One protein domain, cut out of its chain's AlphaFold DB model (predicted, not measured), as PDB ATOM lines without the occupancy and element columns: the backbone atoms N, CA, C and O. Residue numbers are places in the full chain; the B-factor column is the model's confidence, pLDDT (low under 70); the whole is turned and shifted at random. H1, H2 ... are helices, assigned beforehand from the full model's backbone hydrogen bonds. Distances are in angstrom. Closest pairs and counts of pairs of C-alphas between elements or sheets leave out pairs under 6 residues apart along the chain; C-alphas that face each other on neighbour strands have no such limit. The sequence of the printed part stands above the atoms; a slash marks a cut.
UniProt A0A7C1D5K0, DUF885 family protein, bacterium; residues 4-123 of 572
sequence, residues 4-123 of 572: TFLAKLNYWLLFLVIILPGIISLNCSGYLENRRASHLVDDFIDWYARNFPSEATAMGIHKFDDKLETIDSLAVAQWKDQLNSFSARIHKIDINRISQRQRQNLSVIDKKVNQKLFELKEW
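What this domain is: This is residues 4 to 123 of the 572 residues of the protein "DUF885 family protein" of bacterium (UniProt A0A7C1D5K0). One very long helix, H1, sticks out as a bare arm with residues 4 to 25; its later part packs with the hairpin of H3 and H4 in an up-and-down bundle, each helix running against the one before, and short H2 makes a corner at its end. The 120 printed residues, all helix in class, have four named helices, H1 to H4 in order, and no named strand. The whole is extended, radius of gyration of the C-alphas 22.1 A, spanning 79 by 30 by 19 A.

Where its parts are: Find C-alpha 4 at (37.304, 12.815, 37.956); from there H1 runs 70.9 A to residue 51. Next come H2, residues 53 to 58, 8.8 A, and H3, residues 73 to 90, 25.7 A. H4, residues 100 to 123, runs 32.6 A to C-alpha 123 at (-26.900, 11.580, -2.326).

How they stand to each other: H1 touches H3 with residues 37 to 44 alone, closest C-alphas Phe 44 and Phe 86, 7.4 A, opposite ways at a shallow 11 degrees. H1 touches H4 at Ala 37 and Gln 102, closest C-alphas, 6.3 A, the same way at 33 degrees, only just short of steep. H3 and H4, a hairpin, touch at Leu 83 and Val 113, closest C-alphas, 5.9 A, opposite ways at a shallow 31 degrees. H1 and H2 touch only at the corner; H2 is apart from H3 and H4. Each O i to N i+4 pair is within hydrogen-bond range in H2 and H3, against 41 of 44 in H1 and 19 of 20 in H4.

The domain as a whole: C-alphas 4 and 72, the farthest apart, are 79.9 A apart. The printed part has no cut; the link from H2 to H3 is long, and pLDDT is under 70 at residues 4 to 27.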
ATOM      1  N   THR A   4      38.481  12.074  38.450       50.69
ATOM      2  CA  THR A   4      37.304  12.815  37.956       50.69
ATOM      3  C   THR A   4      36.983  12.591  36.471       50.69
ATOM      4  O   THR A   4      35.873  12.901  36.042       50.69
ATOM      5  N   PHE A   5      37.904  12.023  35.681       47.38
ATOM      6  CA  PHE A   5      37.686  11.771  34.248       47.38
ATOM      7  C   PHE A   5      36.917  10.461  33.988       47.38
ATOM      8  O   PHE A   5      36.002  10.432  33.170       47.38
ATOM      9  N   LEU A   6      37.211   9.399  34.750       45.31
ATOM     10  CA  LEU A   6      36.546   8.092  34.629       45.31
ATOM     11  C   LEU A   6      35.079   8.118  35.087       45.31
ATOM     12  O   LEU A   6      34.234   7.485  34.459       45.31
ATOM     13  N   ALA A   7      34.747   8.910  36.112       49.38
ATOM     14  CA  ALA A   7      33.359   9.076  36.547       49.38
ATOM     15  C   ALA A   7      32.504   9.794  35.485       49.38
ATOM     16  O   ALA A   7      31.388   9.364  35.213       49.38
ATOM     17  N   LYS A   8      33.034  10.830  34.813       48.34
ATOM     18  CA  LYS A   8      32.320  11.527  33.726       48.34
ATOM     19  C   LYS A   8      32.151  10.659  32.471       48.34
ATOM     20  O   LYS A   8      31.113  10.759  31.826       48.34
ATOM     21  N   LEU A   9      33.108   9.784  32.152       46.84
ATOM     22  CA  LEU A   9      33.016   8.871  31.003       46.84
ATOM     23  C   LEU A   9      31.927   7.795  31.195       46.84
ATOM     24  O   LEU A   9      31.221   7.459  30.247       46.84
ATOM     25  N   ASN A  10      31.730   7.319  32.431       51.12
ATOM     26  CA  ASN A  10      30.702   6.324  32.760       51.12
ATOM     27  C   ASN A  10      29.271   6.872  32.642       51.12
ATOM     28  O   ASN A  10      28.386   6.157  32.179       51.12
ATOM     29  N   TYR A  11      29.042   8.143  32.993       54.06
ATOM     30  CA  TYR A  11      27.733   8.769  32.786       54.06
ATOM     31  C   TYR A  11      27.402   8.937  31.300       54.06
ATOM     32  O   TYR A  11      26.265   8.687  30.929       54.06
ATOM     33  N   TRP A  12      28.374   9.272  30.440       54.06
ATOM     34  CA  TRP A  12      28.164   9.372  28.986       54.06
ATOM     35  C   TRP A  12      27.902   8.015  28.317       54.06
ATOM     36  O   TRP A  12      27.051   7.927  27.434       54.06
ATOM     37  N   LEU A  13      28.578   6.951  28.759       53.62
ATOM     38  CA  LEU A  13      28.340   5.585  28.278       53.62
ATOM     39  C   LEU A  13      26.973   5.041  28.724       53.62
ATOM     40  O   LEU A  13      26.271   4.455  27.909       53.62
ATOM     41  N   LEU A  14      26.541   5.298  29.964       53.53
ATOM     42  CA  LEU A  14      25.181   4.977  30.426       53.53
ATOM     43  C   LEU A  14      24.104   5.814  29.713       53.53
ATOM     44  O   LEU A  14      23.044   5.284  29.382       53.53
ATOM     45  N   PHE A  15      24.386   7.087  29.409       54.56
ATOM     46  CA  PHE A  15      23.514   7.937  28.589       54.56
ATOM     47  C   PHE A  15      23.362   7.363  27.171       54.56
ATOM     48  O   PHE A  15      22.246   7.232  26.681       54.56
ATOM     49  N   LEU A  16      24.459   6.933  26.539       54.75
ATOM     50  CA  LEU A  16      24.447   6.266  25.232       54.75
ATOM     51  C   LEU A  16      23.711   4.917  25.271       54.75
ATOM     52  O   LEU A  16      22.904   4.647  24.392       54.75
ATOM     53  N   VAL A  17      23.907   4.083  26.291       58.00
ATOM     54  CA  VAL A  17      23.288   2.745  26.356       58.00
ATOM     55  C   VAL A  17      21.774   2.792  26.608       58.00
ATOM     56  O   VAL A  17      21.078   1.870  26.204       58.00
ATOM     57  N   ILE A  18      21.235   3.857  27.212       58.19
ATOM     58  CA  ILE A  18      19.787   3.992  27.467       58.19
ATOM     59  C   ILE A  18      19.091   4.819  26.374       58.19
ATOM     60  O   ILE A  18      17.974   4.498  25.964       58.19
ATOM     61  N   ILE A  19      19.750   5.855  25.847       57.97
ATOM     62  CA  ILE A  19      19.150   6.755  24.853       57.97
ATOM     63  C   ILE A  19      19.257   6.184  23.439       57.97
ATOM     64  O   ILE A  19      18.317   6.333  22.660       57.97
ATOM     65  N   LEU A  20      20.340   5.479  23.095       51.41
ATOM     66  CA  LEU A  20      20.507   4.920  21.750       51.41
ATOM     67  C   LEU A  20      19.435   3.852  21.424       51.41
ATOM     68  O   LEU A  20      18.842   3.952  20.352       51.41
ATOM     69  N   PRO A  21      19.067   2.907  22.319       54.53
ATOM     70  CA  PRO A  21      17.948   1.987  22.078       54.53
ATOM     71  C   PRO A  21      16.584   2.687  22.045       54.53
ATOM     72  O   PRO A  21      15.711   2.288  21.273       54.53
ATOM     73  N   GLY A  22      16.391   3.749  22.837       52.06
ATOM     74  CA  GLY A  22      15.189   4.588  22.793       52.06
ATOM     75  C   GLY A  22      15.024   5.302  21.447       52.06
ATOM     76  O   GLY A  22      13.958   5.252  20.843       52.06
ATOM     77  N   ILE A  23      16.103   5.883  20.915       57.97
ATOM     78  CA  ILE A  23      16.122   6.534  19.596       57.97
ATOM     79  C   ILE A  23      15.964   5.504  18.466       57.97
ATOM     80  O   ILE A  23      15.227   5.751  17.513       57.97
ATOM     81  N   ILE A  24      16.598   4.330  18.567       56.97
ATOM     82  CA  ILE A  24      16.480   3.256  17.566       56.97
ATOM     83  C   ILE A  24      15.062   2.661  17.552       56.97
ATOM     84  O   ILE A  24      14.507   2.436  16.477       56.97
ATOM     85  N   SER A  25      14.439   2.446  18.715       58.31
ATOM     86  CA  SER A  25      13.063   1.934  18.815       58.31
ATOM     87  C   SER A  25      12.017   2.948  18.338       58.31
ATOM     88  O   SER A  25      11.113   2.572  17.588       58.31
ATOM     89  N   LEU A  26      12.178   4.237  18.664       60.66
ATOM     90  CA  LEU A  26      11.339   5.319  18.132       60.66
ATOM     91  C   LEU A  26      11.471   5.439  16.605       60.66
ATOM     92  O   LEU A  26      10.449   5.456  15.914       60.66
ATOM     93  N   ASN A  27      12.693   5.410  16.063       62.69
ATOM     94  CA  ASN A  27      12.934   5.456  14.615       62.69
ATOM     95  C   ASN A  27      12.379   4.225  13.882       62.69
ATOM     96  O   ASN A  27      11.801   4.361  12.805       62.69
ATOM     97  N   CYS A  28      12.488   3.030  14.468       70.19
ATOM     98  CA  CYS A  28      11.912   1.811  13.898       70.19
ATOM     99  C   CYS A  28      10.372   1.849  13.916       70.19
ATOM    100  O   CYS A  28       9.726   1.463  12.940       70.19
ATOM    101  N   SER A  29       9.774   2.392  14.984       74.81
ATOM    102  CA  SER A  29       8.319   2.549  15.093       74.81
ATOM    103  C   SER A  29       7.753   3.539  14.066       74.81
ATOM    104  O   SER A  29       6.778   3.213  13.391       74.81
ATOM    105  N   GLY A  30       8.395   4.697  13.871       83.50
ATOM    106  CA  GLY A  30       7.985   5.673  12.858       83.50
ATOM    107  C   GLY A  30       8.190   5.156  11.433       83.50
ATOM    108  O   GLY A  30       7.362   5.391  10.556       83.50
ATOM    109  N   TYR A  31       9.253   4.386  11.193       88.44
ATOM    110  CA  TYR A  31       9.495   3.752   9.900       88.44
ATOM    111  C   TYR A  31       8.407   2.732   9.526       88.44
ATOM    112  O   TYR A  31       7.886   2.763   8.410       88.44
ATOM    113  N   LEU A  32       8.023   1.857  10.462       90.81
ATOM    114  CA  LEU A  32       6.941   0.889  10.256       90.81
ATOM    115  C   LEU A  32       5.589   1.577  10.043       90.81
ATOM    116  O   LEU A  32       4.833   1.169   9.161       90.81
ATOM    117  N   GLU A  33       5.300   2.633  10.802       92.69
ATOM    118  CA  GLU A  33       4.040   3.367  10.674       92.69
ATOM    119  C   GLU A  33       3.949   4.120   9.334       92.69
ATOM    120  O   GLU A  33       2.912   4.087   8.674       92.69
ATOM    121  N   ASN A  34       5.058   4.701   8.852       94.69
ATOM    122  CA  ASN A  34       5.125   5.274   7.501       94.69
ATOM    123  C   ASN A  34       4.892   4.218   6.412       94.69
ATOM    124  O   ASN A  34       4.161   4.490   5.463       94.69
ATOM    125  N   ARG A  35       5.477   3.015   6.537       94.88
ATOM    126  CA  ARG A  35       5.208   1.927   5.579       94.88
ATOM    127  C   ARG A  35       3.739   1.511   5.595       94.88
ATOM    128  O   ARG A  35       3.172   1.293   4.532       94.88
ATOM    129  N   ARG A  36       3.119   1.412   6.775       95.81
ATOM    130  CA  ARG A  36       1.685   1.099   6.903       95.81
ATOM    131  C   ARG A  36       0.815   2.150   6.219       95.81
ATOM    132  O   ARG A  36      -0.102   1.771   5.499       95.81
ATOM    133  N   ALA A  37       1.121   3.434   6.414       96.94
ATOM    134  CA  ALA A  37       0.427   4.528   5.739       96.94
ATOM    135  C   ALA A  37       0.588   4.449   4.215       96.94
ATOM    136  O   ALA A  37      -0.410   4.490   3.505       96.94
ATOM    137  N   SER A  38       1.812   4.237   3.724       96.25
ATOM    138  CA  SER A  38       2.086   4.089   2.289       96.25
ATOM    139  C   SER A  38       1.328   2.906   1.676       96.25
ATOM    140  O   SER A  38       0.638   3.074   0.684       96.25
ATOM    141  N   HIS A  39       1.369   1.726   2.303       96.94
ATOM    142  CA  HIS A  39       0.625   0.562   1.811       96.94
ATOM    143  C   HIS A  39      -0.891   0.788   1.812       96.94
ATOM    144  O   HIS A  39      -1.583   0.316   0.918       96.94
ATOM    145  N   LEU A  40      -1.424   1.509   2.802       98.00
ATOM    146  CA  LEU A  40      -2.843   1.855   2.836       98.00
ATOM    147  C   LEU A  40      -3.237   2.782   1.676       98.00
ATOM    148  O   LEU A  40      -4.335   2.642   1.138       98.00
ATOM    149  N   VAL A  41      -2.349   3.706   1.303       97.31
ATOM    150  CA  VAL A  41      -2.520   4.600   0.151       97.31
ATOM    151  C   VAL A  41      -2.541   3.801  -1.149       97.31
ATOM    152  O   VAL A  41      -3.496   3.931  -1.916       97.31
ATOM    153  N   ASP A  42      -1.560   2.918  -1.345       96.81
ATOM    154  CA  ASP A  42      -1.475   2.040  -2.519       96.81
ATOM    155  C   ASP A  42      -2.718   1.145  -2.650       96.81
ATOM    156  O   ASP A  42      -3.323   1.062  -3.720       96.81
ATOM    157  N   ASP A  43      -3.143   0.521  -1.544       98.00
ATOM    158  CA  ASP A  43      -4.339  -0.323  -1.494       98.00
ATOM    159  C   ASP A  43      -5.598   0.451  -1.903       98.00
ATOM    160  O   ASP A  43      -6.458  -0.082  -2.609       98.00
ATOM    161  N   PHE A  44      -5.737   1.697  -1.436       98.38
ATOM    162  CA  PHE A  44      -6.889   2.530  -1.768       98.38
ATOM    163  C   PHE A  44      -6.880   2.939  -3.241       98.38
ATOM    164  O   PHE A  44      -7.925   2.870  -3.884       98.38
ATOM    165  N   ILE A  45      -5.724   3.325  -3.787       96.44
ATOM    166  CA  ILE A  45      -5.590   3.716  -5.196       96.44
ATOM    167  C   ILE A  45      -5.874   2.523  -6.122       96.44
ATOM    168  O   ILE A  45      -6.664   2.668  -7.054       96.44
ATOM    169  N   ASP A  46      -5.315   1.333  -5.859       96.94
ATOM    170  CA  ASP A  46      -5.600   0.129  -6.665       96.94
ATOM    171  C   ASP A  46      -7.072  -0.293  -6.547       96.94
ATOM    172  O   ASP A  46      -7.701  -0.638  -7.552       96.94
ATOM    173  N   TRP A  47      -7.654  -0.213  -5.342       97.81
ATOM    174  CA  TRP A  47      -9.083  -0.448  -5.150       97.81
ATOM    175  C   TRP A  47      -9.933   0.548  -5.944       97.81
ATOM    176  O   TRP A  47     -10.872   0.132  -6.625       97.81
ATOM    177  N   TYR A  48      -9.610   1.840  -5.886       97.50
ATOM    178  CA  TYR A  48     -10.350   2.877  -6.597       97.50
ATOM    179  C   TYR A  48     -10.277   2.646  -8.104       97.50
ATOM    180  O   TYR A  48     -11.309   2.556  -8.764       97.50
ATOM    181  N   ALA A  49      -9.067   2.447  -8.632       95.62
ATOM    182  CA  ALA A  49      -8.838   2.241 -10.055       95.62
ATOM    183  C   ALA A  49      -9.582   1.014 -10.604       95.62
ATOM    184  O   ALA A  49     -10.131   1.060 -11.702       95.62
ATOM    185  N   ARG A  50      -9.651  -0.075  -9.826       96.62
ATOM    186  CA  ARG A  50     -10.378  -1.292 -10.217       96.62
ATOM    187  C   ARG A  50     -11.891  -1.081 -10.298       96.62
ATOM    188  O   ARG A  50     -12.540  -1.702 -11.135       96.62
ATOM    189  N   ASN A  51     -12.459  -0.280  -9.397       96.50
ATOM    190  CA  ASN A  51     -13.911  -0.105  -9.288       96.50
ATOM    191  C   ASN A  51     -14.445   1.073 -10.118       96.50
ATOM    192  O   ASN A  51     -15.616   1.057 -10.495       96.50
ATOM    193  N   PHE A  52     -13.590   2.050 -10.431       95.38
ATOM    194  CA  PHE A  52     -13.914   3.255 -11.198       95.38
ATOM    195  C   PHE A  52     -12.944   3.418 -12.387       95.38
ATOM    196  O   PHE A  52     -12.157   4.367 -12.409       95.38
ATOM    197  N   PRO A  53     -12.928   2.474 -13.352       95.00
ATOM    198  CA  PRO A  53     -11.926   2.429 -14.418       95.00
ATOM    199  C   PRO A  53     -11.920   3.659 -15.335       95.00
ATOM    200  O   PRO A  53     -10.848   4.058 -15.785       95.00
ATOM    201  N   SER A  54     -13.065   4.299 -15.595       91.38
ATOM    202  CA  SER A  54     -13.120   5.508 -16.427       91.38
ATOM    203  C   SER A  54     -12.480   6.699 -15.711       91.38
ATOM    204  O   SER A  54     -11.709   7.445 -16.312       91.38
ATOM    205  N   GLU A  55     -12.726   6.839 -14.402       90.12
ATOM    206  CA  GLU A  55     -12.024   7.824 -13.568       90.12
ATOM    207  C   GLU A  55     -10.519   7.508 -13.478       90.12
ATOM    208  O   GLU A  55      -9.693   8.418 -13.522       90.12
ATOM    209  N   ALA A  56     -10.149   6.225 -13.400       90.94
ATOM    210  CA  ALA A  56      -8.758   5.778 -13.356       90.94
ATOM    211  C   ALA A  56      -7.980   6.188 -14.617       90.94
ATOM    212  O   ALA A  56      -6.877   6.722 -14.503       90.94
ATOM    213  N   THR A  57      -8.576   6.026 -15.804       88.62
ATOM    214  CA  THR A  57      -8.004   6.511 -17.070       88.62
ATOM    215  C   THR A  57      -7.764   8.016 -17.032       88.62
ATOM    216  O   THR A  57      -6.668   8.460 -17.357       88.62
ATOM    217  N   ALA A  58      -8.740   8.810 -16.574       83.12
ATOM    218  CA  ALA A  58      -8.595  10.267 -16.469       83.12
ATOM    219  C   ALA A  58      -7.492  10.694 -15.476       83.12
ATOM    220  O   ALA A  58      -6.920  11.780 -15.583       83.12
ATOM    221  N   MET A  59      -7.165   9.829 -14.513       83.81
ATOM    222  CA  MET A  59      -6.052  10.016 -13.584       83.81
ATOM    223  C   MET A  59      -4.690   9.569 -14.152       83.81
ATOM    224  O   MET A  59      -3.663   9.845 -13.529       83.81
ATOM    225  N   GLY A  60      -4.656   8.907 -15.312       83.12
ATOM    226  CA  GLY A  60      -3.453   8.317 -15.912       83.12
ATOM    227  C   GLY A  60      -3.127   6.900 -15.414       83.12
ATOM    228  O   GLY A  60      -1.969   6.482 -15.439       83.12
ATOM    229  N   ILE A  61      -4.117   6.159 -14.894       86.81
ATOM    230  CA  ILE A  61      -3.980   4.745 -14.508       86.81
ATOM    231  C   ILE A  61      -4.586   3.858 -15.602       86.81
ATOM    232  O   ILE A  61      -5.782   3.580 -15.601       86.81
ATOM    233  N   HIS A  62      -3.731   3.319 -16.472       88.50
ATOM    234  CA  HIS A  62      -4.157   2.574 -17.669       88.50
ATOM    235  C   HIS A  62      -4.418   1.072 -17.458       88.50
ATOM    236  O   HIS A  62      -4.768   0.347 -18.384       88.50
ATOM    237  N   LYS A  63      -4.272   0.570 -16.221       91.50
ATOM    238  CA  LYS A  63      -4.406  -0.864 -15.880       91.50
ATOM    239  C   LYS A  63      -5.791  -1.452 -16.194       91.50
ATOM    240  O   LYS A  63      -5.915  -2.669 -16.307       91.50
ATOM    241  N   PHE A  64      -6.817  -0.608 -16.278       94.44
ATOM    242  CA  PHE A  64      -8.214  -1.006 -16.471       94.44
ATOM    243  C   PHE A  64      -8.875  -0.244 -17.632       94.44
ATOM    244  O   PHE A  64     -10.095  -0.068 -17.643       94.44
ATOM    245  N   ASP A  65      -8.085   0.223 -18.603       92.75
ATOM    246  CA  ASP A  65      -8.584   0.991 -19.752       92.75
ATOM    247  C   ASP A  65      -9.576   0.195 -20.615       92.75
ATOM    248  O   ASP A  65     -10.468   0.775 -21.228       92.75
ATOM    249  N   ASP A  66      -9.501  -1.136 -20.598       93.94
ATOM    250  CA  ASP A  66     -10.435  -2.035 -21.279       93.94
ATOM    251  C   ASP A  66     -11.761  -2.253 -20.518       93.94
ATOM    252  O   ASP A  66     -12.638  -2.987 -20.985       93.94
ATOM    253  N   LYS A  67     -11.924  -1.666 -19.322       96.19
ATOM    254  CA  LYS A  67     -13.105  -1.841 -18.462       96.19
ATOM    255  C   LYS A  67     -13.982  -0.593 -18.417       96.19
ATOM    256  O   LYS A  67     -13.506   0.531 -18.544       96.19
ATOM    257  N   LEU A  68     -15.269  -0.833 -18.167       95.44
ATOM    258  CA  LEU A  68     -16.289   0.158 -17.816       95.44
ATOM    259  C   LEU A  68     -16.844  -0.171 -16.421       95.44
ATOM    260  O   LEU A  68     -16.866  -1.340 -16.019       95.44
ATOM    261  N   GLU A  69     -17.284   0.842 -15.676       93.25
ATOM    262  CA  GLU A  69     -17.854   0.690 -14.337       93.25
ATOM    263  C   GLU A  69     -19.005  -0.329 -14.314       93.25
ATOM    264  O   GLU A  69     -19.928  -0.282 -15.127       93.25
ATOM    265  N   THR A  70     -19.013  -1.216 -13.315       92.69
ATOM    266  CA  THR A  70     -20.186  -2.050 -13.012       92.69
ATOM    267  C   THR A  70     -20.924  -1.462 -11.820       92.69
ATOM    268  O   THR A  70     -20.537  -1.673 -10.673       92.69
ATOM    269  N   ILE A  71     -21.985  -0.702 -12.094       94.25
ATOM    270  CA  ILE A  71     -22.759   0.002 -11.067       94.25
ATOM    271  C   ILE A  71     -24.068  -0.744 -10.829       94.25
ATOM    272  O   ILE A  71     -25.021  -0.597 -11.590       94.25
ATOM    273  N   ASP A  72     -24.135  -1.537  -9.765       93.75
ATOM    274  CA  ASP A  72     -25.377  -2.148  -9.292       93.75
ATOM    275  C   ASP A  72     -25.437  -2.214  -7.763       93.75
ATOM    276  O   ASP A  72     -24.493  -1.844  -7.063       93.75
ATOM    277  N   SER A  73     -26.578  -2.645  -7.224       95.00
ATOM    278  CA  SER A  73     -26.811  -2.655  -5.778       95.00
ATOM    279  C   SER A  73     -25.813  -3.523  -5.003       95.00
ATOM    280  O   SER A  73     -25.474  -3.174  -3.869       95.00
ATOM    281  N   LEU A  74     -25.322  -4.617  -5.600       96.19
ATOM    282  CA  LEU A  74     -24.328  -5.495  -4.986       96.19
ATOM    283  C   LEU A  74     -22.958  -4.811  -4.953       96.19
ATOM    284  O   LEU A  74     -22.343  -4.751  -3.889       96.19
ATOM    285  N   ALA A  75     -22.518  -4.251  -6.083       96.50
ATOM    286  CA  ALA A  75     -21.268  -3.500  -6.162       96.50
ATOM    287  C   ALA A  75     -21.274  -2.312  -5.186       96.50
ATOM    288  O   ALA A  75     -20.357  -2.152  -4.385       96.50
ATOM    289  N   VAL A  76     -22.368  -1.543  -5.143       97.50
ATOM    290  CA  VAL A  76     -22.532  -0.410  -4.218       97.50
ATOM    291  C   VAL A  76     -22.480  -0.850  -2.751       97.50
ATOM    292  O   VAL A  76     -21.919  -0.138  -1.916       97.50
ATOM    293  N   ALA A  77     -23.060  -2.002  -2.399       97.56
ATOM    294  CA  ALA A  77     -22.956  -2.544  -1.043       97.56
ATOM    295  C   ALA A  77     -21.500  -2.877  -0.685       97.56
ATOM    296  O   ALA A  77     -21.004  -2.396   0.334       97.56
ATOM    297  N   GLN A  78     -20.800  -3.592  -1.568       97.94
ATOM    298  CA  GLN A  78     -19.391  -3.948  -1.387       97.94
ATOM    299  C   GLN A  78     -18.495  -2.710  -1.271       97.94
ATOM    300  O   GLN A  78     -17.649  -2.649  -0.378       97.94
ATOM    301  N   TRP A  79     -18.716  -1.691  -2.107       97.94
ATOM    302  CA  TRP A  79     -17.958  -0.444  -2.042       97.94
ATOM    303  C   TRP A  79     -18.138   0.263  -0.707       97.94
ATOM    304  O   TRP A  79     -17.154   0.710  -0.127       97.94
ATOM    305  N   LYS A  80     -19.364   0.337  -0.172       98.31
ATOM    306  CA  LYS A  80     -19.602   0.938   1.152       98.31
ATOM    307  C   LYS A  80     -18.851   0.192   2.254       98.31
ATOM    308  O   LYS A  80     -18.252   0.845   3.108       98.31
ATOM    309  N   ASP A  81     -18.854  -1.138   2.235       98.50
ATOM    310  CA  ASP A  81     -18.151  -1.947   3.237       98.50
ATOM    311  C   ASP A  81     -16.632  -1.757   3.150       98.50
ATOM    312  O   ASP A  81     -15.961  -1.544   4.165       98.50
ATOM    313  N   GLN A  82     -16.089  -1.745   1.931       98.56
ATOM    314  CA  GLN A  82     -14.672  -1.490   1.677       98.56
ATOM    315  C   GLN A  82     -14.269  -0.070   2.092       98.56
ATOM    316  O   GLN A  82     -13.263   0.095   2.777       98.56
ATOM    317  N   LEU A  83     -15.074   0.946   1.775       98.62
ATOM    318  CA  LEU A  83     -14.853   2.335   2.188       98.62
ATOM    319  C   LEU A  83     -14.885   2.500   3.716       98.62
ATOM    320  O   LEU A  83     -14.006   3.155   4.274       98.62
ATOM    321  N   ASN A  84     -15.838   1.870   4.413       98.56
ATOM    322  CA  ASN A  84     -15.860   1.867   5.882       98.56
ATOM    323  C   ASN A  84     -14.598   1.184   6.454       98.56
ATOM    324  O   ASN A  84     -14.035   1.650   7.444       98.56
ATOM    325  N   SER A  85     -14.126   0.103   5.819       98.50
ATOM    326  CA  SER A  85     -12.874  -0.569   6.193       98.50
ATOM    327  C   SER A  85     -11.655   0.337   5.993       98.50
ATOM    328  O   SER A  85     -10.823   0.441   6.896       98.50
ATOM    329  N   PHE A  86     -11.560   1.051   4.864       98.62
ATOM    330  CA  PHE A  86     -10.513   2.050   4.640       98.62
ATOM    331  C   PHE A  86     -10.549   3.144   5.706       98.62
ATOM    332  O   PHE A  86      -9.528   3.369   6.350       98.62
ATOM    333  N   SER A  87     -11.715   3.736   5.978       98.12
ATOM    334  CA  SER A  87     -11.869   4.742   7.039       98.12
ATOM    335  C   SER A  87     -11.369   4.220   8.394       98.12
ATOM    336  O   SER A  87     -10.536   4.858   9.041       98.12
ATOM    337  N   ALA A  88     -11.772   3.010   8.795       98.31
ATOM    338  CA  ALA A  88     -11.328   2.405  10.050       98.31
ATOM    339  C   ALA A  88      -9.816   2.112  10.089       98.31
ATOM    340  O   ALA A  88      -9.204   2.170  11.155       98.31
ATOM    341  N   ARG A  89      -9.200   1.768   8.951       98.06
ATOM    342  CA  ARG A  89      -7.748   1.548   8.838       98.06
ATOM    343  C   ARG A  89      -6.971   2.861   8.918       98.06
ATOM    344  O   ARG A  89      -5.953   2.886   9.600       98.06
ATOM    345  N   ILE A  90      -7.463   3.930   8.286       97.31
ATOM    346  CA  ILE A  90      -6.852   5.269   8.334       97.31
ATOM    347  C   ILE A  90      -6.813   5.775   9.779       97.31
ATOM    348  O   ILE A  90      -5.747   6.120  10.279       97.31
ATOM    349  N   HIS A  91      -7.943   5.714  10.489       95.94
ATOM    350  CA  HIS A  91      -8.066   6.204  11.870       95.94
ATOM    351  C   HIS A  91      -7.277   5.391  12.913       95.94
ATOM    352  O   HIS A  91      -7.167   5.810  14.064       95.94
ATOM    353  N   LYS A  92      -6.719   4.232  12.539       96.75
ATOM    354  CA  LYS A  92      -5.822   3.441  13.400       96.75
ATOM    355  C   LYS A  92      -4.357   3.867  13.305       96.75
ATOM    356  O   LYS A  92      -3.574   3.433  14.146       96.75
ATOM    357  N   ILE A  93      -3.982   4.652  12.296       96.50
ATOM    358  CA  ILE A  93      -2.605   5.115  12.109       96.50
ATOM    359  C   ILE A  93      -2.333   6.291  13.052       96.50
ATOM    360  O   ILE A  93      -3.073   7.274  13.062       96.50
ATOM    361  N   ASP A  94      -1.239   6.223  13.814       94.19
ATOM    362  CA  ASP A  94      -0.805   7.352  14.645       94.19
ATOM    363  C   ASP A  94      -0.165   8.445  13.770       94.19
ATOM    364  O   ASP A  94       1.003   8.362  13.373       94.19
ATOM    365  N   ILE A  95      -0.931   9.504  13.482       93.12
ATOM    366  CA  ILE A  95      -0.506  10.627  12.628       93.12
ATOM    367  C   ILE A  95       0.752  11.354  13.140       93.12
ATOM    368  O   ILE A  95       1.456  12.002  12.354       93.12
ATOM    369  N   ASN A  96       1.070  11.233  14.434       93.12
ATOM    370  CA  ASN A  96       2.254  11.848  15.035       93.12
ATOM    371  C   ASN A  96       3.535  11.048  14.759       93.12
ATOM    372  O   ASN A  96       4.634  11.565  14.950       93.12
ATOM    373  N   ARG A  97       3.411   9.797  14.295       94.12
ATOM    374  CA  ARG A  97       4.539   8.897  13.992       94.12
ATOM    375  C   ARG A  97       4.858   8.784  12.506       94.12
ATOM    376  O   ARG A  97       5.854   8.159  12.143       94.12
ATOM    377  N   ILE A  98       4.040   9.382  11.647       95.56
ATOM    378  CA  ILE A  98       4.247   9.379  10.198       95.56
ATOM    379  C   ILE A  98       4.838  10.708   9.715       95.56
ATOM    380  O   ILE A  98       4.801  11.734  10.396       95.56
ATOM    381  N   SER A  99       5.431  10.692   8.525       94.06
ATOM    382  CA  SER A  99       5.965  11.891   7.876       94.06
ATOM    383  C   SER A  99       4.850  12.860   7.467       94.06
ATOM    384  O   SER A  99       3.689  12.475   7.326       94.06
ATOM    385  N   GLN A 100       5.202  14.125   7.217       91.88
ATOM    386  CA  GLN A 100       4.257  15.120   6.693       91.88
ATOM    387  C   GLN A 100       3.609  14.665   5.380       91.88
ATOM    388  O   GLN A 100       2.396  14.779   5.233       91.88
ATOM    389  N   ARG A 101       4.398  14.078   4.470       92.12
ATOM    390  CA  ARG A 101       3.897  13.531   3.205       92.12
ATOM    391  C   ARG A 101       2.834  12.456   3.432       92.12
ATOM    392  O   ARG A 101       1.799  12.474   2.778       92.12
ATOM    393  N   GLN A 102       3.060  11.548   4.384       95.12
ATOM    394  CA  GLN A 102       2.078  10.508   4.696       95.12
ATOM    395  C   GLN A 102       0.842  11.060   5.421       95.12
ATOM    396  O   GLN A 102      -0.260  10.598   5.151       95.12
ATOM    397  N   ARG A 103       0.976  12.101   6.258       94.81
ATOM    398  CA  ARG A 103      -0.198  12.814   6.802       94.81
ATOM    399  C   ARG A 103      -1.060  13.422   5.696       94.81
ATOM    400  O   ARG A 103      -2.275  13.265   5.736       94.81
ATOM    401  N   GLN A 104      -0.441  14.069   4.709       94.00
ATOM    402  CA  GLN A 104      -1.149  14.634   3.558       94.00
ATOM    403  C   GLN A 104      -1.849  13.540   2.744       94.00
ATOM    404  O   GLN A 104      -3.035  13.665   2.454       94.00
ATOM    405  N   ASN A 105      -1.146  12.442   2.445       95.81
ATOM    406  CA  ASN A 105      -1.724  11.286   1.762       95.81
ATOM    407  C   ASN A 105      -2.976  10.753   2.487       95.81
ATOM    408  O   ASN A 105      -4.025  10.583   1.867       95.81
ATOM    409  N   LEU A 106      -2.886  10.519   3.802       96.00
ATOM    410  CA  LEU A 106      -4.010   9.999   4.584       96.00
ATOM    411  C   LEU A 106      -5.164  10.998   4.694       96.00
ATOM    412  O   LEU A 106      -6.312  10.581   4.604       96.00
ATOM    413  N   SER A 107      -4.879  12.295   4.843       94.69
ATOM    414  CA  SER A 107      -5.908  13.343   4.869       94.69
ATOM    415  C   SER A 107      -6.706  13.388   3.562       94.69
ATOM    416  O   SER A 107      -7.937  13.423   3.583       94.69
ATOM    417  N   VAL A 108      -6.017  13.304   2.419       95.69
ATOM    418  CA  VAL A 108      -6.654  13.278   1.098       95.69
ATOM    419  C   VAL A 108      -7.542  12.043   0.929       95.69
ATOM    420  O   VAL A 108      -8.693  12.161   0.505       95.69
ATOM    421  N   ILE A 109      -7.035  10.857   1.279       96.94
ATOM    422  CA  ILE A 109      -7.810   9.619   1.142       96.94
ATOM    423  C   ILE A 109      -8.994   9.606   2.101       96.94
ATOM    424  O   ILE A 109     -10.083   9.224   1.685       96.94
ATOM    425  N   ASP A 110      -8.825  10.048   3.347       96.00
ATOM    426  CA  ASP A 110      -9.932  10.119   4.302       96.00
ATOM    427  C   ASP A 110     -11.055  11.018   3.775       96.00
ATOM    428  O   ASP A 110     -12.223  10.619   3.727       96.00
ATOM    429  N   LYS A 111     -10.694  12.190   3.238       95.75
ATOM    430  CA  LYS A 111     -11.647  13.085   2.581       95.75
ATOM    431  C   LYS A 111     -12.346  12.409   1.398       95.75
ATOM    432  O   LYS A 111     -13.573  12.469   1.307       95.75
ATOM    433  N   LYS A 112     -11.607  11.723   0.519       96.81
ATOM    434  CA  LYS A 112     -12.184  11.003  -0.630       96.81
ATOM    435  C   LYS A 112     -13.110   9.860  -0.198       96.81
ATOM    436  O   LYS A 112     -14.161   9.661  -0.811       96.81
ATOM    437  N   VAL A 113     -12.757   9.131   0.863       97.88
ATOM    438  CA  VAL A 113     -13.593   8.080   1.458       97.88
ATOM    439  C   VAL A 113     -14.906   8.674   1.960       97.88
ATOM    440  O   VAL A 113     -15.973   8.170   1.609       97.88
ATOM    441  N   ASN A 114     -14.848   9.778   2.708       97.19
ATOM    442  CA  ASN A 114     -16.034  10.463   3.224       97.19
ATOM    443  C   ASN A 114     -16.929  10.999   2.093       97.19
ATOM    444  O   ASN A 114     -18.148  10.822   2.139       97.19
ATOM    445  N   GLN A 115     -16.337  11.559   1.033       96.94
ATOM    446  CA  GLN A 115     -17.059  11.986  -0.172       96.94
ATOM    447  C   GLN A 115     -17.791  10.822  -0.851       96.94
ATOM    448  O   GLN A 115     -18.993  10.918  -1.102       96.94
ATOM    449  N   LYS A 116     -17.105   9.702  -1.114       97.12
ATOM    450  CA  LYS A 116     -17.729   8.534  -1.757       97.12
ATOM    451  C   LYS A 116     -18.778   7.875  -0.861       97.12
ATOM    452  O   LYS A 116     -19.825   7.462  -1.352       97.12
ATOM    453  N   LEU A 117     -18.564   7.821   0.453       97.69
ATOM    454  CA  LEU A 117     -19.583   7.334   1.385       97.69
ATOM    455  C   LEU A 117     -20.841   8.209   1.359       97.69
ATOM    456  O   LEU A 117     -21.941   7.657   1.320       97.69
ATOM    457  N   PHE A 118     -20.699   9.536   1.332       97.19
ATOM    458  CA  PHE A 118     -21.830  10.456   1.193       97.19
ATOM    459  C   PHE A 118     -22.551  10.281  -0.149       97.19
ATOM    460  O   PHE A 118     -23.777  10.155  -0.173       97.19
ATOM    461  N   GLU A 119     -21.806  10.191  -1.254       95.94
ATOM    462  CA  GLU A 119     -22.353   9.965  -2.598       95.94
ATOM    463  C   GLU A 119     -23.219   8.692  -2.651       95.94
ATOM    464  O   GLU A 119     -24.325   8.702  -3.195       95.94
ATOM    465  N   LEU A 120     -22.752   7.599  -2.035       95.69
ATOM    466  CA  LEU A 120     -23.434   6.303  -2.055       95.69
ATOM    467  C   LEU A 120     -24.584   6.187  -1.038       95.69
ATOM    468  O   LEU A 120     -25.543   5.454  -1.300       95.69
ATOM    469  N   LYS A 121     -24.488   6.847   0.129       94.06
ATOM    470  CA  LYS A 121     -25.461   6.729   1.236       94.06
ATOM    471  C   LYS A 121     -26.525   7.823   1.223       94.06
ATOM    472  O   LYS A 121     -27.707   7.496   1.321       94.06
ATOM    473  N   GLU A 122     -26.110   9.079   1.094       94.31
ATOM    474  CA  GLU A 122     -26.972  10.253   1.265       94.31
ATOM    475  C   GLU A 122     -27.471  10.777  -0.079       94.31
ATOM    476  O   GLU A 122     -28.681  10.843  -0.311       94.31
ATOM    477  N   TRP A 123     -26.546  11.073  -0.999       94.12
ATOM    478  CA  TRP A 123     -26.900  11.580  -2.326       94.12
ATOM    479  C   TRP A 123     -27.605  10.499  -3.148       94.12
ATOM    480  O   TRP A 123     -28.654  10.740  -3.745       94.12
TER     481      TRP A 123